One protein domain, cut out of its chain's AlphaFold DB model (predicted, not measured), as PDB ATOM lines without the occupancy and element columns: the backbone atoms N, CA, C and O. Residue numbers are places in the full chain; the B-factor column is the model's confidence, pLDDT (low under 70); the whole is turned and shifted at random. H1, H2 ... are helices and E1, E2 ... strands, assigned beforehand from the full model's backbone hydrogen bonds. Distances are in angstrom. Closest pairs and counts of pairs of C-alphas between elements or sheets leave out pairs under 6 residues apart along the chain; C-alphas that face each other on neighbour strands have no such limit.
ATOM      1  N   GLU A  28     145.984  36.032  27.990       85.38
ATOM      2  CA  GLU A  28     145.569  36.284  29.366       85.38
ATOM      3  C   GLU A  28     144.272  37.095  29.365       85.38
ATOM      4  O   GLU A  28     144.171  38.157  28.741       85.38
ATOM      5  N   ARG A  29     143.260  36.614  30.091       90.25
ATOM      6  CA  ARG A  29     141.975  37.303  30.222       90.25
ATOM      7  C   ARG A  29     141.617  37.520  31.681       90.25
ATOM      8  O   ARG A  29     141.382  36.575  32.428       90.25
ATOM      9  N   TYR A  30     141.437  38.781  32.047       90.00
ATOM     10  CA  TYR A  30     140.979  39.186  33.366       90.00
ATOM     11  C   TYR A  30     139.595  39.815  33.263       90.00
ATOM     12  O   TYR A  30     139.337  40.655  32.402       90.00
ATOM     13  N   ARG A  31     138.685  39.418  34.155       92.44
ATOM     14  CA  ARG A  31     137.347  40.002  34.253       92.44
ATOM     15  C   ARG A  31     137.034  40.356  35.695       92.44
ATOM     16  O   ARG A  31     137.177  39.533  36.594       92.44
ATOM     17  N   PHE A  32     136.550  41.571  35.892       90.81
ATOM     18  CA  PHE A  32     136.074  42.068  37.170       90.81
ATOM     19  C   PHE A  32     134.675  42.654  36.990       90.81
ATOM     20  O   PHE A  32     134.387  43.289  35.981       90.81
ATOM     21  N   SER A  33     133.793  42.420  37.957       89.00
ATOM     22  CA  SER A  33     132.446  42.983  37.971       89.00
ATOM     23  C   SER A  33     132.076  43.347  39.400       89.00
ATOM     24  O   SER A  33     132.217  42.524  40.305       89.00
ATOM     25  N   ALA A  34     131.567  44.556  39.595       85.38
ATOM     26  CA  ALA A  34     131.050  45.036  40.868       85.38
ATOM     27  C   ALA A  34     129.713  45.745  40.649       85.38
ATOM     28  O   ALA A  34     129.530  46.446  39.657       85.38
ATOM     29  N   ALA A  35     128.777  45.570  41.578       85.25
ATOM     30  CA  ALA A  35     127.485  46.241  41.540       85.25
ATOM     31  C   ALA A  35     127.092  46.709  42.942       85.25
ATOM     32  O   ALA A  35     127.363  46.024  43.929       85.25
ATOM     33  N   ILE A  36     126.443  47.869  43.017       79.69
ATOM     34  CA  ILE A  36     125.863  48.421  44.243       79.69
ATOM     35  C   ILE A  36     124.354  48.154  44.197       79.69
ATOM     36  O   ILE A  36     123.640  48.860  43.474       79.69
ATOM     37  N   PRO A  37     123.858  47.127  44.907       78.69
ATOM     38  CA  PRO A  37     122.440  46.798  44.916       78.69
ATOM     39  C   PRO A  37     121.635  47.763  45.793       78.69
ATOM     40  O   PRO A  37     122.120  48.275  46.803       78.69
ATOM     41  N   VAL A  38     120.364  47.931  45.440       72.06
ATOM     42  CA  VAL A  38     119.305  48.523  46.259       72.06
ATOM     43  C   VAL A  38     118.234  47.473  46.466       72.06
ATOM     44  O   VAL A  38     117.793  46.822  45.516       72.06
ATOM     45  N   ALA A  39     117.824  47.301  47.720       66.69
ATOM     46  CA  ALA A  39     116.842  46.299  48.104       66.69
ATOM     47  C   ALA A  39     115.574  46.397  47.231       66.69
ATOM     48  O   ALA A  39     114.909  47.427  47.211       66.69
ATOM     49  N   GLY A  40     115.276  45.320  46.499       64.81
ATOM     50  CA  GLY A  40     114.047  45.158  45.716       64.81
ATOM     51  C   GLY A  40     113.951  45.929  44.393       64.81
ATOM     52  O   GLY A  40     112.998  45.689  43.661       64.81
ATOM     53  N   LEU A  41     114.902  46.813  44.059       66.12
ATOM     54  CA  LEU A  41     114.795  47.713  42.893       66.12
ATOM     55  C   LEU A  41     115.938  47.575  41.868       66.12
ATOM     56  O   LEU A  41     115.903  48.227  40.832       66.12
ATOM     57  N   GLY A  42     116.934  46.719  42.121       76.75
ATOM     58  CA  GLY A  42     118.063  46.474  41.208       76.75
ATOM     59  C   GLY A  42     119.366  47.128  41.673       76.75
ATOM     60  O   GLY A  42     119.554  47.358  42.864       76.75
ATOM     61  N   SER A  43     120.312  47.386  40.764       81.31
ATOM     62  CA  SER A  43     121.590  48.042  41.088       81.31
ATOM     63  C   SER A  43     121.580  49.513  40.686       81.31
ATOM     64  O   SER A  43     121.279  49.814  39.534       81.31
ATOM     65  N   ILE A  44     121.990  50.413  41.586       83.69
ATOM     66  CA  ILE A  44     122.185  51.835  41.247       83.69
ATOM     67  C   ILE A  44     123.388  52.008  40.327       83.69
ATOM     68  O   ILE A  44     123.377  52.866  39.455       83.69
ATOM     69  N   CYS A  45     124.442  51.234  40.555       83.94
ATOM     70  CA  CYS A  45     125.691  51.353  39.825       83.94
ATOM     71  C   CYS A  45     126.261  49.963  39.575       83.94
ATOM     72  O   CYS A  45     126.252  49.118  40.478       83.94
ATOM     73  N   ARG A  46     126.751  49.734  38.363       89.81
ATOM     74  CA  ARG A  46     127.429  48.516  37.942       89.81
ATOM     75  C   ARG A  46     128.679  48.888  37.159       89.81
ATOM     76  O   ARG A  46     128.642  49.767  36.308       89.81
ATOM     77  N   ILE A  47     129.773  48.201  37.456       89.44
ATOM     78  CA  ILE A  47     131.057  48.350  36.784       89.44
ATOM     79  C   ILE A  47     131.485  46.963  36.315       89.44
ATOM     80  O   ILE A  47     131.691  46.079  37.146       89.44
ATOM     81  N   ASP A  48     131.650  46.781  35.010       91.94
ATOM     82  CA  ASP A  48     132.288  45.617  34.402       91.94
ATOM     83  C   ASP A  48     133.627  46.046  33.787       91.94
ATOM     84  O   ASP A  48     133.692  47.006  33.025       91.94
ATOM     85  N   LEU A  49     134.698  45.319  34.090       92.19
ATOM     86  CA  LEU A  49     136.031  45.509  33.523       92.19
ATOM     87  C   LEU A  49     136.492  44.195  32.896       92.19
ATOM     88  O   LEU A  49     136.381  43.131  33.507       92.19
ATOM     89  N   GLN A  50     137.015  44.260  31.679       93.44
ATOM     90  CA  GLN A  50     137.642  43.145  30.983       93.44
ATOM     91  C   GLN A  50     138.986  43.607  30.441       93.44
ATOM     92  O   GLN A  50     139.050  44.614  29.749       93.44
ATOM     93  N   LEU A  51     140.040  42.869  30.748       93.31
ATOM     94  CA  LEU A  51     141.368  43.069  30.194       93.31
ATOM     95  C   LEU A  51     141.747  41.796  29.445       93.31
ATOM     96  O   LEU A  51     141.621  40.699  29.989       93.31
ATOM     97  N   LEU A  52     142.174  41.954  28.205       92.75
ATOM     98  CA  LEU A  52     142.634  40.889  27.336       92.75
ATOM     99  C   LEU A  52     144.040  41.240  26.865       92.75
ATOM    100  O   LEU A  52     144.279  42.360  26.412       92.75
ATOM    101  N   ARG A  53     144.956  40.292  27.010       92.12
ATOM    102  CA  ARG A  53     146.354  40.415  26.623       92.12
ATOM    103  C   ARG A  53     146.658  39.321  25.617       92.12
ATOM    104  O   ARG A  53     146.541  38.142  25.936       92.12
ATOM    105  N   GLU A  54     146.998  39.711  24.403       90.50
ATOM    106  CA  GLU A  54     147.267  38.807  23.294       90.50
ATOM    107  C   GLU A  54     148.734  38.960  22.884       90.50
ATOM    108  O   GLU A  54     149.107  40.012  22.355       90.50
ATOM    109  N   PRO A  55     149.584  37.949  23.127       88.38
ATOM    110  CA  PRO A  55     150.919  37.943  22.547       88.38
ATOM    111  C   PRO A  55     150.802  37.841  21.019       88.38
ATOM    112  O   PRO A  55     150.026  37.038  20.503       88.38
ATOM    113  N   GLN A  56     151.563  38.665  20.305       86.12
ATOM    114  CA  GLN A  56     151.659  38.661  18.845       86.12
ATOM    115  C   GLN A  56     153.079  38.275  18.427       86.12
ATOM    116  O   GLN A  56     153.999  38.242  19.246       86.12
ATOM    117  N   ARG A  57     153.270  37.958  17.144       82.38
ATOM    118  CA  ARG A  57     154.570  37.501  16.625       82.38
ATOM    119  C   ARG A  57     155.683  38.530  16.853       82.38
ATOM    120  O   ARG A  57     156.774  38.145  17.255       82.38
ATOM    121  N   ASP A  58     155.368  39.807  16.639       84.50
ATOM    122  CA  ASP A  58     156.317  40.927  16.693       84.50
ATOM    123  C   ASP A  58     155.928  41.977  17.754       84.50
ATOM    124  O   ASP A  58     156.271  43.153  17.641       84.50
ATOM    125  N   GLY A  59     155.188  41.574  18.794       87.19
ATOM    126  CA  GLY A  59     154.757  42.480  19.857       87.19
ATOM    127  C   GLY A  59     153.664  41.907  20.751       87.19
ATOM    128  O   GLY A  59     153.481  40.700  20.876       87.19
ATOM    129  N   GLU A  60     152.916  42.794  21.392       90.88
ATOM    130  CA  GLU A  60     151.785  42.445  22.242       90.88
ATOM    131  C   GLU A  60     150.606  43.356  21.918       90.88
ATOM    132  O   GLU A  60     150.783  44.545  21.639       90.88
ATOM    133  N   ARG A  61     149.392  42.810  21.989       92.62
ATOM    134  CA  ARG A  61     148.156  43.581  21.936       92.62
ATOM    135  C   ARG A  61     147.448  43.517  23.280       92.62
ATOM    136  O   ARG A  61     147.145  42.448  23.803       92.62
ATOM    137  N   LEU A  62     147.139  44.686  23.816       94.50
ATOM    138  CA  LEU A  62     146.357  44.851  25.027       94.50
ATOM    139  C   LEU A  62     145.002  45.441  24.671       94.50
ATOM    140  O   LEU A  62     144.901  46.394  23.903       94.50
ATOM    141  N   HIS A  63     143.956  44.891  25.268       95.06
ATOM    142  CA  HIS A  63     142.591  45.319  25.050       95.06
ATOM    143  C   HIS A  63     141.840  45.389  26.379       95.06
ATOM    144  O   HIS A  63     141.509  44.383  27.002       95.06
ATOM    145  N   LEU A  64     141.555  46.612  26.810       94.69
ATOM    146  CA  LEU A  64     140.791  46.936  28.003       94.69
ATOM    147  C   LEU A  64     139.386  47.400  27.609       94.69
ATOM    148  O   LEU A  64     139.222  48.329  26.826       94.69
ATOM    149  N   ARG A  65     138.365  46.796  28.210       94.62
ATOM    150  CA  ARG A  65     136.966  47.211  28.114       94.62
ATOM    151  C   ARG A  65     136.428  47.499  29.501       94.62
ATOM    152  O   ARG A  65     136.451  46.628  30.365       94.62
ATOM    153  N   ALA A  66     135.903  48.695  29.694       92.81
ATOM    154  CA  ALA A  66     135.153  49.078  30.873       92.81
ATOM    155  C   ALA A  66     133.722  49.425  30.479       92.81
ATOM    156  O   ALA A  66     133.482  50.076  29.466       92.81
ATOM    157  N   HIS A  67     132.774  49.008  31.302       95.00
ATOM    158  CA  HIS A  67     131.386  49.408  31.199       95.00
ATOM    159  C   HIS A  67     130.912  49.855  32.576       95.00
ATOM    160  O   HIS A  67     130.919  49.074  33.527       95.00
ATOM    161  N   LEU A  68     130.540  51.125  32.678       91.44
ATOM    162  CA  LEU A  68     129.950  51.735  33.856       91.44
ATOM    163  C   LEU A  68     128.493  52.053  33.535       91.44
ATOM    164  O   LEU A  68     128.215  52.845  32.643       91.44
ATOM    165  N   GLN A  69     127.581  51.462  34.288       90.75
ATOM    166  CA  GLN A  69     126.152  51.716  34.189       90.75
ATOM    167  C   GLN A  69     125.667  52.311  35.504       90.75
ATOM    168  O   GLN A  69     125.918  51.748  36.573       90.75
ATOM    169  N   THR A  70     124.939  53.420  35.427       86.38
ATOM    170  CA  THR A  70     124.220  54.006  36.552       86.38
ATOM    171  C   THR A  70     122.734  54.114  36.237       86.38
ATOM    172  O   THR A  70     122.323  54.623  35.200       86.38
ATOM    173  N   ASN A  71     121.920  53.631  37.167       84.88
ATOM    174  CA  ASN A  71     120.467  53.592  37.067       84.88
ATOM    175  C   ASN A  71     119.862  54.579  38.079       84.88
ATOM    176  O   ASN A  71     119.099  54.201  38.972       84.88
ATOM    177  N   PHE A  72     120.308  55.838  38.054       81.81
ATOM    178  CA  PHE A  72     119.871  56.823  39.045       81.81
ATOM    179  C   PHE A  72     118.402  57.218  38.841       81.81
ATOM    180  O   PHE A  72     117.645  57.247  39.814       81.81
ATOM    181  N   GLY A  73     117.981  57.460  37.600       74.25
ATOM    182  CA  GLY A  73     116.591  57.770  37.269       74.25
ATOM    183  C   GLY A  73     115.644  56.622  37.599       74.25
ATOM    184  O   GLY A  73     114.619  56.821  38.256       74.25
ATOM    185  N   ASP A 133     119.511  57.980  33.641       87.69
ATOM    186  CA  ASP A 133     120.348  56.789  33.673       87.69
ATOM    187  C   ASP A 133     121.546  57.039  32.751       87.69
ATOM    188  O   ASP A 133     121.372  57.538  31.637       87.69
ATOM    189  N   PHE A 134     122.757  56.727  33.212       89.62
ATOM    190  CA  PHE A 134     123.981  56.923  32.436       89.62
ATOM    191  C   PHE A 134     124.621  55.580  32.118       89.62
ATOM    192  O   PHE A 134     124.758  54.721  32.985       89.62
ATOM    193  N   ASN A 135     125.088  55.424  30.887       92.62
ATOM    194  CA  ASN A 135     125.933  54.305  30.496       92.62
ATOM    195  C   ASN A 135     127.199  54.846  29.843       92.62
ATOM    196  O   ASN A 135     127.138  55.682  28.941       92.62
ATOM    197  N   THR A 136     128.338  54.358  30.311       92.69
ATOM    198  CA  THR A 136     129.660  54.715  29.816       92.69
ATOM    199  C   THR A 136     130.393  53.445  29.426       92.69
ATOM    200  O   THR A 136     130.673  52.593  30.270       92.69
ATOM    201  N   TRP A 137     130.747  53.332  28.152       94.69
ATOM    202  CA  TRP A 137     131.659  52.319  27.643       94.69
ATOM    203  C   TRP A 137     133.010  52.960  27.377       94.69
ATOM    204  O   TRP A 137     133.088  53.994  26.723       94.69
ATOM    205  N   VAL A 138     134.071  52.335  27.868       94.88
ATOM    206  CA  VAL A 138     135.449  52.712  27.563       94.88
ATOM    207  C   VAL A 138     136.126  51.499  26.952       94.88
ATOM    208  O   VAL A 138     136.163  50.437  27.566       94.88
ATOM    209  N   GLU A 139     136.661  51.641  25.753       95.81
ATOM    210  CA  GLU A 139     137.434  50.606  25.074       95.81
ATOM    211  C   GLU A 139     138.809  51.190  24.761       95.81
ATOM    212  O   GLU A 139     138.910  52.179  24.044       95.81
ATOM    213  N   VAL A 140     139.861  50.619  25.341       95.62
ATOM    214  CA  VAL A 140     141.252  51.012  25.101       95.62
ATOM    215  C   VAL A 140     141.975  49.825  24.501       95.62
ATOM    216  O   VAL A 140     141.976  48.736  25.071       95.62
ATOM    217  N   GLN A 141     142.601  50.040  23.358       95.69
ATOM    218  CA  GLN A 141     143.457  49.077  22.698       95.69
ATOM    219  C   GLN A 141     144.846  49.678  22.566       95.69
ATOM    220  O   GLN A 141     144.990  50.824  22.154       95.69
ATOM    221  N   ALA A 142     145.864  48.911  22.924       95.38
ATOM    222  CA  ALA A 142     147.252  49.284  22.727       95.38
ATOM    223  C   ALA A 142     147.975  48.138  22.029       95.38
ATOM    224  O   ALA A 142     147.650  46.970  22.249       95.38
ATOM    225  N   SER A 143     148.942  48.467  21.188       94.44
ATOM    226  CA  SER A 143     149.783  47.484  20.528       94.44
ATOM    227  C   SER A 143     151.227  47.945  20.512       94.44
ATOM    228  O   SER A 143     151.515  49.141  20.447       94.44
ATOM    229  N   THR A 144     152.125  46.976  20.609       92.94
ATOM    230  CA  THR A 144     153.553  47.150  20.344       92.94
ATOM    231  C   THR A 144     154.007  46.397  19.099       92.94
ATOM    232  O   THR A 144     155.204  46.248  18.877       92.94
ATOM    233  N   GLU A 145     153.058  45.916  18.297       91.56
ATOM    234  CA  GLU A 145     153.296  45.324  16.985       91.56
ATOM    235  C   GLU A 145     153.317  46.439  15.920       91.56
ATOM    236  O   GLU A 145     152.598  47.436  16.040       91.56
ATOM    237  N   PRO A 146     154.132  46.338  14.861       87.12
ATOM    238  CA  PRO A 146     154.036  47.265  13.739       87.12
ATOM    239  C   PRO A 146     152.692  47.093  13.008       87.12
ATOM    240  O   PRO A 146     152.441  46.075  12.371       87.12
ATOM    241  N   LEU A 147     151.831  48.112  13.069       89.06
ATOM    242  CA  LEU A 147     150.534  48.124  12.388       89.06
ATOM    243  C   LEU A 147     150.591  48.974  11.115       89.06
ATOM    244  O   LEU A 147     151.067  50.109  11.151       89.06
ATOM    245  N   ASN A 148     150.038  48.458  10.012       88.00
ATOM    246  CA  ASN A 148     150.078  49.113   8.697       88.00
ATOM    247  C   ASN A 148     149.437  50.513   8.687       88.00
ATOM    248  O   ASN A 148     149.995  51.429   8.092       88.00
ATOM    249  N   ASP A 149     148.293  50.692   9.359       87.00
ATOM    250  CA  ASP A 149     147.616  51.992   9.490       87.00
ATOM    251  C   ASP A 149     147.847  52.631  10.880       87.00
ATOM    252  O   ASP A 149     147.072  53.481  11.321       87.00
ATOM    253  N   GLY A 150     148.886  52.205  11.612       89.69
ATOM    254  CA  GLY A 150     149.192  52.711  12.955       89.69
ATOM    255  C   GLY A 150     148.037  52.516  13.946       89.69
ATOM    256  O   GLY A 150     147.291  51.530  13.865       89.69
ATOM    257  N   ALA A 151     147.864  53.475  14.860       91.38
ATOM    258  CA  ALA A 151     146.787  53.505  15.854       91.38
ATOM    259  C   ALA A 151     145.378  53.465  15.254       91.38
ATOM    260  O   ALA A 151     144.439  53.026  15.923       91.38
ATOM    261  N   HIS A 152     145.215  53.849  13.985       90.75
ATOM    262  CA  HIS A 152     143.931  53.757  13.307       90.75
ATOM    263  C   HIS A 152     143.425  52.313  13.249       90.75
ATOM    264  O   HIS A 152     142.254  52.069  13.519       90.75
ATOM    265  N   SER A 153     144.315  51.342  13.033       90.25
ATOM    266  CA  SER A 153     143.988  49.903  13.002       90.25
ATOM    267  C   SER A 153     143.437  49.364  14.332       90.25
ATOM    268  O   SER A 153     142.880  48.268  14.383       90.25
ATOM    269  N   LEU A 154     143.618  50.112  15.426       90.38
ATOM    270  CA  LEU A 154     143.158  49.759  16.768       90.38
ATOM    271  C   LEU A 154     141.807  50.388  17.124       90.38
ATOM    272  O   LEU A 154     141.279  50.110  18.203       90.38
ATOM    273  N   VAL A 155     141.237  51.232  16.254       89.62
ATOM    274  CA  VAL A 155     139.941  51.864  16.518       89.62
ATOM    275  C   VAL A 155     138.880  50.771  16.694       89.62
ATOM    276  O   VAL A 155     138.693  49.925  15.817       89.62
ATOM    277  N   PRO A 156     138.163  50.755  17.825       85.69
ATOM    278  CA  PRO A 156     137.205  49.702  18.089       85.69
ATOM    279  C   PRO A 156     135.970  49.841  17.200       85.69
ATOM    280  O   PRO A 156     135.415  50.926  17.043       85.69
ATOM    281  N   GLN A 157     135.499  48.709  16.670       84.75
ATOM    282  CA  GLN A 157     134.220  48.598  15.957       84.75
ATOM    283  C   GLN A 157     134.071  49.584  14.778       84.75
ATOM    284  O   GLN A 157     132.968  50.078  14.540       84.75
ATOM    285  N   GLN A 158     135.157  49.847  14.035       84.38
ATOM    286  CA  GLN A 158     135.181  50.778  12.896       84.38
ATOM    287  C   GLN A 158     133.996  50.609  11.939       84.38
ATOM    288  O   GLN A 158     133.339  51.594  11.622       84.38
ATOM    289  N   ASP A 159     133.665  49.376  11.550       83.94
ATOM    290  CA  ASP A 159     132.556  49.104  10.625       83.94
ATOM    291  C   ASP A 159     131.209  49.605  11.161       83.94
ATOM    292  O   ASP A 159     130.393  50.163  10.426       83.94
ATOM    293  N   LYS A 160     130.976  49.453  12.471       83.56
ATOM    294  CA  LYS A 160     129.746  49.931  13.113       83.56
ATOM    295  C   LYS A 160     129.727  51.449  13.231       83.56
ATOM    296  O   LYS A 160     128.671  52.049  13.067       83.56
ATOM    297  N   LEU A 161     130.875  52.067  13.513       85.06
ATOM    298  CA  LEU A 161     131.002  53.525  13.521       85.06
ATOM    299  C   LEU A 161     130.720  54.091  12.122       85.06
ATOM    300  O   LEU A 161     129.889  54.988  11.986       85.06
ATOM    301  N   ALA A 162     131.309  53.496  11.084       85.50
ATOM    302  CA  ALA A 162     131.097  53.882   9.694       85.50
ATOM    303  C   ALA A 162     129.623  53.742   9.275       85.50
ATOM    304  O   ALA A 162     129.079  54.646   8.644       85.50
ATOM    305  N   ALA A 163     128.943  52.671   9.702       84.25
ATOM    306  CA  ALA A 163     127.507  52.488   9.474       84.25
ATOM    307  C   ALA A 163     126.636  53.581  10.127       84.25
ATOM    308  O   ALA A 163     125.537  53.856   9.653       84.25
ATOM    309  N   MET A 164     127.125  54.233  11.187       81.31
ATOM    310  CA  MET A 164     126.477  55.385  11.832       81.31
ATOM    311  C   MET A 164     126.909  56.738  11.236       81.31
ATOM    312  O   MET A 164     126.569  57.784  11.784       81.31
ATOM    313  N   GLY A 165     127.676  56.739  10.140       83.50
ATOM    314  CA  GLY A 165     128.236  57.952   9.540       83.50
ATOM    315  C   GLY A 165     129.393  58.563  10.338       83.50
ATOM    316  O   GLY A 165     129.780  59.703  10.087       83.50
ATOM    317  N   ILE A 166     129.949  57.826  11.303       85.12
ATOM    318  CA  ILE A 166     131.090  58.246  12.115       85.12
ATOM    319  C   ILE A 166     132.357  57.679  11.480       85.12
ATOM    320  O   ILE A 166     132.657  56.493  11.609       85.12
ATOM    321  N   VAL A 167     133.118  58.540  10.811       87.06
ATOM    322  CA  VAL A 167     134.411  58.180  10.222       87.06
ATOM    323  C   VAL A 167     135.512  58.834  11.041       87.06
ATOM    324  O   VAL A 167     135.629  60.058  11.075       87.06
ATOM    325  N   ALA A 168     136.311  58.011  11.716       86.12
ATOM    326  CA  ALA A 168     137.480  58.479  12.439       86.12
ATOM    327  C   ALA A 168     138.526  58.997  11.448       86.12
ATOM    328  O   ALA A 168     138.982  58.257  10.576       86.12
ATOM    329  N   ALA A 169     138.932  60.256  11.591       86.50
ATOM    330  CA  ALA A 169     140.068  60.777  10.848       86.50
ATOM    331  C   ALA A 169     141.347  60.036  11.266       86.50
ATOM    332  O   ALA A 169     141.500  59.636  12.428       86.50
ATOM    333  N   ARG A 170     142.266  59.873  10.313       83.19
ATOM    334  CA  ARG A 170     143.639  59.437  10.583       83.19
ATOM    335  C   ARG A 170     144.422  60.610  11.171       83.19
ATOM    336  O   ARG A 170     144.246  61.743  10.725       83.19
ATOM    337  N   GLY A 171     145.298  60.329  12.127       75.06
ATOM    338  CA  GLY A 171     146.149  61.331  12.766       75.06
ATOM    339  C   GLY A 171     145.891  61.470  14.261       75.06
ATOM    340  O   GLY A 171     145.007  60.822  14.827       75.06
ATOM    341  N   SER A 172     146.703  62.309  14.896       73.69
ATOM    342  CA  SER A 172     146.743  62.426  16.345       73.69
ATOM    343  C   SER A 172     145.747  63.442  16.894       73.69
ATOM    344  O   SER A 172     145.424  64.457  16.274       73.69
ATOM    345  N   GLY A 173     145.244  63.140  18.090       84.06
ATOM    346  CA  GLY A 173     144.361  64.018  18.852       84.06
ATOM    347  C   GLY A 173     142.938  63.481  19.055       84.06
ATOM    348  O   GLY A 173     142.518  62.507  18.424       84.06
ATOM    349  N   PRO A 174     142.191  64.090  19.992       91.38
ATOM    350  CA  PRO A 174     140.849  63.651  20.342       91.38
ATOM    351  C   PRO A 174     139.815  64.088  19.294       91.38
ATOM    352  O   PRO A 174     139.748  65.253  18.910       91.38
ATOM    353  N   GLN A 175     138.947  63.162  18.895       93.06
ATOM    354  CA  GLN A 175     137.813  63.385  17.999       93.06
ATOM    355  C   GLN A 175     136.511  63.114  18.749       93.06
ATOM    356  O   GLN A 175     136.419  62.146  19.500       93.06
ATOM    357  N   ASN A 176     135.506  63.974  18.571       93.56
ATOM    358  CA  ASN A 176     134.277  63.925  19.357       93.56
ATOM    359  C   ASN A 176     133.039  64.045  18.471       93.56
ATOM    360  O   ASN A 176     132.946  64.948  17.643       93.56
ATOM    361  N   TRP A 177     132.051  63.196  18.735       93.44
ATOM    362  CA  TRP A 177     130.718  63.248  18.149       93.44
ATOM    363  C   TRP A 177     129.696  63.305  19.272       93.44
ATOM    364  O   TRP A 177     129.791  62.559  20.245       93.44
ATOM    365  N   ILE A 178     128.717  64.197  19.151       92.88
ATOM    366  CA  ILE A 178     127.647  64.348  20.137       92.88
ATOM    367  C   ILE A 178     126.330  64.443  19.385       92.88
ATOM    368  O   ILE A 178     126.182  65.258  18.478       92.88
ATOM    369  N   THR A 179     125.360  63.648  19.811       88.75
ATOM    370  CA  THR A 179     123.969  63.752  19.384       88.75
ATOM    371  C   THR A 179     123.075  63.959  20.600       88.75
ATOM    372  O   THR A 179     123.357  63.467  21.696       88.75
ATOM    373  N   ARG A 180     122.006  64.734  20.427       90.44
ATOM    374  CA  ARG A 180     121.043  65.058  21.483       90.44
ATOM    375  C   ARG A 180     119.634  64.804  20.981       90.44
ATOM    376  O   ARG A 180     119.328  65.060  19.821       90.44
ATOM    377  N   SER A 181     118.774  64.352  21.879       87.56
ATOM    378  CA  SER A 181     117.340  64.206  21.656       87.56
ATOM    379  C   SER A 181     116.573  64.801  22.838       87.56
ATOM    380  O   SER A 181     117.156  65.161  23.860       87.56
ATOM    381  N   ALA A 182     115.246  64.878  22.732       84.38
ATOM    382  CA  ALA A 182     114.400  65.291  23.855       84.38
ATOM    383  C   ALA A 182     114.506  64.348  25.074       84.38
ATOM    384  O   ALA A 182     114.138  64.727  26.185       84.38
ATOM    385  N   GLN A 183     114.992  63.122  24.862       84.00
ATOM    386  CA  GLN A 183     115.060  62.062  25.864       84.00
ATOM    387  C   GLN A 183     116.472  61.858  26.421       84.00
ATOM    388  O   GLN A 183     116.631  61.066  27.343       84.00
ATOM    389  N   GLY A 184     117.496  62.543  25.901       87.38
ATOM    390  CA  GLY A 184     118.863  62.300  26.344       87.38
ATOM    391  C   GLY A 184     119.946  62.757  25.378       87.38
ATOM    392  O   GLY A 184     119.719  63.561  24.472       87.38
ATOM    393  N   PHE A 185     121.148  62.226  25.569       89.88
ATOM    394  CA  PHE A 185     122.271  62.451  24.665       89.88
ATOM    395  C   PHE A 185     123.128  61.198  24.514       89.88
ATOM    396  O   PHE A 185     123.189  60.361  25.414       89.88
ATOM    397  N   ALA A 186     123.829  61.116  23.388       91.69
ATOM    398  CA  ALA A 186     124.919  60.179  23.184       91.69
ATOM    399  C   ALA A 186     126.163  60.949  22.730       91.69
ATOM    400  O   ALA A 186     126.086  61.844  21.888       91.69
ATOM    401  N   GLN A 187     127.306  60.614  23.310       93.31
ATOM    402  CA  GLN A 187     128.608  61.182  22.998       93.31
ATOM    403  C   GLN A 187     129.584  60.042  22.728       93.31
ATOM    404  O   GLN A 187     129.687  59.118  23.525       93.31
ATOM    405  N   LEU A 188     130.337  60.148  21.642       93.81
ATOM    406  CA  LEU A 188     131.493  59.313  21.352       93.81
ATOM    407  C   LEU A 188     132.731  60.206  21.334       93.81
ATOM    408  O   LEU A 188     132.764  61.210  20.626       93.81
ATOM    409  N   SER A 189     133.751  59.815  22.079       94.81
ATOM    410  CA  SER A 189     135.073  60.425  22.070       94.81
ATOM    411  C   SER A 189     136.088  59.366  21.667       94.81
ATOM    412  O   SER A 189     136.122  58.297  22.267       94.81
ATOM    413  N   LEU A 190     136.904  59.648  20.660       95.19
ATOM    414  CA  LEU A 190     137.943  58.758  20.158       95.19
ATOM    415  C   LEU A 190     139.301  59.448  20.269       95.19
ATOM    416  O   LEU A 190     139.444  60.607  19.898       95.19
ATOM    417  N   LEU A 191     140.304  58.724  20.742       94.94
ATOM    418  CA  LEU A 191     141.693  59.151  20.793       94.94
ATOM    419  C   LEU A 191     142.540  58.102  20.082       94.94
ATOM    420  O   LEU A 191     142.397  56.913  20.351       94.94
ATOM    421  N   GLN A 192     143.417  58.554  19.198       94.75
ATOM    422  CA  GLN A 192     144.431  57.739  18.535       94.75
ATOM    423  C   GLN A 192     145.790  58.366  18.842       94.75
ATOM    424  O   GLN A 192     145.928  59.591  18.781       94.75
ATOM    425  N   LEU A 193     146.755  57.537  19.224       94.12
ATOM    426  CA  LEU A 193     148.120  57.938  19.535       94.12
ATOM    427  C   LEU A 193     149.084  56.930  18.931       94.12
ATOM    428  O   LEU A 193     149.019  55.744  19.251       94.12
ATOM    429  N   ASP A 194     150.015  57.416  18.129       94.12
ATOM    430  CA  ASP A 194     151.191  56.662  17.721       94.12
ATOM    431  C   ASP A 194     152.383  57.034  18.615       94.12
ATOM    432  O   ASP A 194     152.363  57.999  19.383       94.12
ATOM    433  N   LYS A 195     153.471  56.268  18.522       93.69
ATOM    434  CA  LYS A 195     154.701  56.520  19.286       93.69
ATOM    435  C   LYS A 195     155.243  57.948  19.130       93.69
ATOM    436  O   LYS A 195     155.833  58.479  20.071       93.69
ATOM    437  N   SER A 196     155.061  58.560  17.958       92.38
ATOM    438  CA  SER A 196     155.463  59.944  17.679       92.38
ATOM    439  C   SER A 196     154.691  60.979  18.496       92.38
ATOM    440  O   SER A 196     155.203  62.074  18.708       92.38
ATOM    441  N   ASP A 197     153.494  60.635  18.974       92.81
ATOM    442  CA  ASP A 197     152.647  61.518  19.783       92.81
ATOM    443  C   ASP A 197     152.951  61.412  21.284       92.81
ATOM    444  O   ASP A 197     152.424  62.179  22.094       92.81
ATOM    445  N   LEU A 198     153.787  60.448  21.684       92.06
ATOM    446  CA  LEU A 198     154.171  60.278  23.076       92.06
ATOM    447  C   LEU A 198     155.124  61.392  23.534       92.06
ATOM    448  O   LEU A 198     156.010  61.810  22.784       92.06
ATOM    449  N   PRO A 199     155.049  61.799  24.815       94.25
ATOM    450  CA  PRO A 199     156.084  62.616  25.434       94.25
ATOM    451  C   PRO A 199     157.487  62.023  25.198       94.25
ATOM    452  O   PRO A 199     157.638  60.797  25.292       94.25
ATOM    453  N   PRO A 200     158.533  62.846  24.971       93.94
ATOM    454  CA  PRO A 200     159.871  62.361  24.617       93.94
ATOM    455  C   PRO A 200     160.441  61.330  25.597       93.94
ATOM    456  O   PRO A 200     161.125  60.392  25.196       93.94
ATOM    457  N   ASP A 201     160.141  61.464  26.889       95.00
ATOM    458  CA  ASP A 201     160.580  60.519  27.921       95.00
ATOM    459  C   ASP A 201     159.940  59.139  27.770       95.00
ATOM    460  O   ASP A 201     160.607  58.128  27.977       95.00
ATOM    461  N   LEU A 202     158.658  59.084  27.401       91.88
ATOM    462  CA  LEU A 202     157.951  57.827  27.164       91.88
ATOM    463  C   LEU A 202     158.370  57.217  25.830       91.88
ATOM    464  O   LEU A 202     158.672  56.029  25.789       91.88
ATOM    465  N   SER A 203     158.479  58.027  24.775       93.94
ATOM    466  CA  SER A 203     158.957  57.567  23.467       93.94
ATOM    467  C   SER A 203     160.349  56.922  23.570       93.94
ATOM    468  O   SER A 203     160.560  55.823  23.059       93.94
ATOM    469  N   ARG A 204     161.261  57.525  24.355       93.88
ATOM    470  CA  ARG A 204     162.589  56.959  24.657       93.88
ATOM    471  C   ARG A 204     162.538  55.633  25.417       93.88
ATOM    472  O   ARG A 204     163.371  54.771  25.163       93.88
ATOM    473  N   ARG A 205     161.575  55.439  26.328       92.69
ATOM    474  CA  ARG A 205     161.415  54.165  27.062       92.69
ATOM    475  C   ARG A 205     161.013  53.009  26.153       92.69
ATOM    476  O   ARG A 205     161.374  51.878  26.449       92.69
ATOM    477  N   PHE A 206     160.307  53.293  25.062       88.88
ATOM    478  CA  PHE A 206     159.976  52.296  24.047       88.88
ATOM    479  C   PHE A 206     161.132  52.019  23.070       88.88
ATOM    480  O   PHE A 206     160.996  51.139  22.231       88.88
ATOM    481  N   GLY A 207     162.271  52.724  23.146       91.56
ATOM    482  CA  GLY A 207     163.456  52.434  22.325       91.56
ATOM    483  C   GLY A 207     163.145  52.436  20.828       91.56
ATOM    484  O   GLY A 207     162.651  53.437  20.321       91.56
ATOM    485  N   ASP A 208     163.349  51.303  20.154       90.31
ATOM    486  CA  ASP A 208     162.973  51.084  18.746       90.31
ATOM    487  C   ASP A 208     161.623  50.363  18.581       90.31
ATOM    488  O   ASP A 208     161.097  50.265  17.476       90.31
ATOM    489  N   GLN A 209     161.012  49.910  19.679       91.38
ATOM    490  CA  GLN A 209     159.744  49.183  19.658       91.38
ATOM    491  C   GLN A 209     158.612  50.083  19.138       91.38
ATOM    492  O   GLN A 209     158.507  51.235  19.584       91.38
ATOM    493  N   PRO A 210     157.754  49.604  18.220       92.69
ATOM    494  CA  PRO A 210     156.566  50.347  17.838       92.69
ATOM    495  C   PRO A 210     155.607  50.474  19.026       92.69
ATOM    496  O   PRO A 210     155.617  49.675  19.960       92.69
ATOM    497  N   PHE A 211     154.790  51.522  19.004       94.19
ATOM    498  CA  PHE A 211     153.731  51.720  19.984       94.19
ATOM    499  C   PHE A 211     152.569  52.441  19.321       94.19
ATOM    500  O   PHE A 211     152.768  53.480  18.684       94.19
ATOM    501  N   GLN A 212     151.369  51.907  19.507       94.75
ATOM    502  CA  GLN A 212     150.125  52.521  19.076       94.75
ATOM    503  C   GLN A 212     149.052  52.314  20.141       94.75
ATOM    504  O   GLN A 212     149.006  51.284  20.816       94.75
ATOM    505  N   LEU A 213     148.156  53.285  20.278       95.00
ATOM    506  CA  LEU A 213     147.034  53.241  21.201       95.00
ATOM    507  C   LEU A 213     145.801  53.875  20.563       95.00
ATOM    508  O   LEU A 213     145.863  54.982  20.035       95.00
ATOM    509  N   ALA A 214     144.661  53.207  20.686       95.25
ATOM    510  CA  ALA A 214     143.352  53.776  20.413       95.25
ATOM    511  C   ALA A 214     142.460  53.649  21.648       95.25
ATOM    512  O   ALA A 214     142.403  52.601  22.287       95.25
ATOM    513  N   ALA A 215     141.742  54.712  21.986       94.81
ATOM    514  CA  ALA A 215     140.782  54.724  23.078       94.81
ATOM    515  C   ALA A 215     139.461  55.322  22.602       94.81
ATOM    516  O   ALA A 215     139.439  56.429  22.075       94.81
ATOM    517  N   ALA A 216     138.359  54.610  22.815       95.06
ATOM    518  CA  ALA A 216     137.010  55.090  22.568       95.06
ATOM    519  C   ALA A 216     136.235  55.171  23.883       95.06
ATOM    520  O   ALA A 216     136.251  54.242  24.689       95.06
ATOM    521  N   ILE A 217     135.534  56.280  24.086       94.38
ATOM    522  CA  ILE A 217     134.617  56.499  25.198       94.38
ATOM    523  C   ILE A 217     133.249  56.792  24.601       94.38
ATOM    524  O   ILE A 217     133.084  57.781  23.891       94.38
ATOM    525  N   VAL A 218     132.268  55.951  24.897       93.31
ATOM    526  CA  VAL A 218     130.868  56.167  24.536       93.31
ATOM    527  C   VAL A 218     130.101  56.465  25.806       93.31
ATOM    528  O   VAL A 218     130.064  55.637  26.708       93.31
ATOM    529  N   ASN A 219     129.470  57.626  25.865       92.50
ATOM    530  CA  ASN A 219     128.585  58.022  26.946       92.50
ATOM    531  C   ASN A 219     127.171  58.157  26.402       92.50
ATOM    532  O   ASN A 219     126.955  58.832  25.400       92.50
ATOM    533  N   THR A 220     126.203  57.586  27.095       91.38
ATOM    534  CA  THR A 220     124.783  57.819  26.843       91.38
ATOM    535  C   THR A 220     124.119  58.218  28.143       91.38
ATOM    536  O   THR A 220     124.380  57.589  29.168       91.38
ATOM    537  N   ALA A 221     123.251  59.217  28.096       89.81
ATOM    538  CA  ALA A 221     122.352  59.526  29.195       89.81
ATOM    539  C   ALA A 221     120.923  59.517  28.675       89.81
ATOM    540  O   ALA A 221     120.638  60.160  27.665       89.81
ATOM    541  N   GLU A 222     120.033  58.827  29.376       87.62
ATOM    542  CA  GLU A 222     118.606  58.777  29.070       87.62
ATOM    543  C   GLU A 222     117.806  59.309  30.246       87.62
ATOM    544  O   GLU A 222     118.052  58.938  31.391       87.62
ATOM    545  N   ARG A 223     116.814  60.143  29.965       82.25
ATOM    546  CA  ARG A 223     115.868  60.625  30.963       82.25
ATOM    547  C   ARG A 223     114.816  59.551  31.249       82.25
ATOM    548  O   ARG A 223     114.274  58.964  30.309       82.25
ATOM    549  N   LYS A 224     114.507  59.328  32.528       76.50
ATOM    550  CA  LYS A 224     113.419  58.446  32.986       76.50
ATOM    551  C   LYS A 224     112.362  59.212  33.778       76.50
ATOM    552  O   LYS A 224     112.705  60.216  34.449       76.50
TER     553      LYS A 224
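This is residues 28 to 73 and 133 to 224 of the 224 residues of an uncharacterized protein of Hydrocarboniphaga daqingensis (UniProt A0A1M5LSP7). The domain is one wide, twisted wall of seven long antiparallel strands, with the short helix H1 over one face and no named helix on the other. H2 and the loops around it, from H1 to E5, pass over the H1 side of the sheet, while H3 lies beyond the ends of the strands, in the loop from E6 to E7. The printed part has 138 residues with seven named strands and three named helices, in the order E1 E2 E3 E4 H1 H2 E5 E6 H3 E7; the class is mostly strand. Across the sheet the order is E1 E2 E3 E4 E7 E6 E5. The whole is only just loose, close to compact, with a radius of gyration of the C-alphas of 17.5 A, and elongated, spanning 55 by 33 by 28 A.

E1, residues 28 to 38, is an edge strand and forms a hairpin with E2, residues 42 to 56; N 30 and O 51 are 2.8 A apart, within hydrogen-bond range. E2 bends by 65 degrees at residue 45. E3, residues 59 to 71, forms a hairpin with E2, with N 50 and O 65 at 2.8 A; E1, E2 and E3 make a meander, each strand the antiparallel neighbour of the one before. E4, residues 133 to 143, is antiparallel to E3, with N 66 and O 138 at 2.8 A. H1, residues 150 to 154, is on the sheet at a height over the sheet of 6.3 A. H2, residues 158 to 163, is apart from H1 and not on the sheet. E5, residues 173 to 181, is the other edge strand and forms a hairpin with E6, residues 184 to 194, with N 177 and O 188 at 2.8 A. H3, residues 200 to 205, is not on the sheet and touches no helix. E7, residues 212 to 223, is antiparallel to both E4 and E6, with N 139 and O 216 at 2.8 A and N 187 and O 219 at 2.8 A. H1 is only just over E7, on which 3 of its 5 C-alphas fall; the closest C-alphas of the two are those of Ala 151 and Gln 212, 4.7 A apart. In H2 and H3 every O i to N i+4 pair is within hydrogen-bond range; in H1 0 of 1 is, beside 2 of 2 O i to N i+3 pairs.

E1 begins at C-alpha 28, (145.569, 36.284, 29.366), and measures 33.5 A from first to last C-alpha. E2 measures 41.1 A, E3 39.9 A, E4 33.6 A, E5 27.2 A and E6 33.9 A. E7 measures 37.2 A and ends at C-alpha 223, (115.868, 60.625, 30.963).

The two C-alphas farthest apart are those of Gly 40 and Asp 208, 56.2 A. Residues 74 to 132 are not printed, and C-alphas 73 and 133 are 5.3 A apart across the cut. Of the links that are printed whole, none is long. Mean pLDDT of the printed part is 88.9, and residues 39 to 41 are under 70.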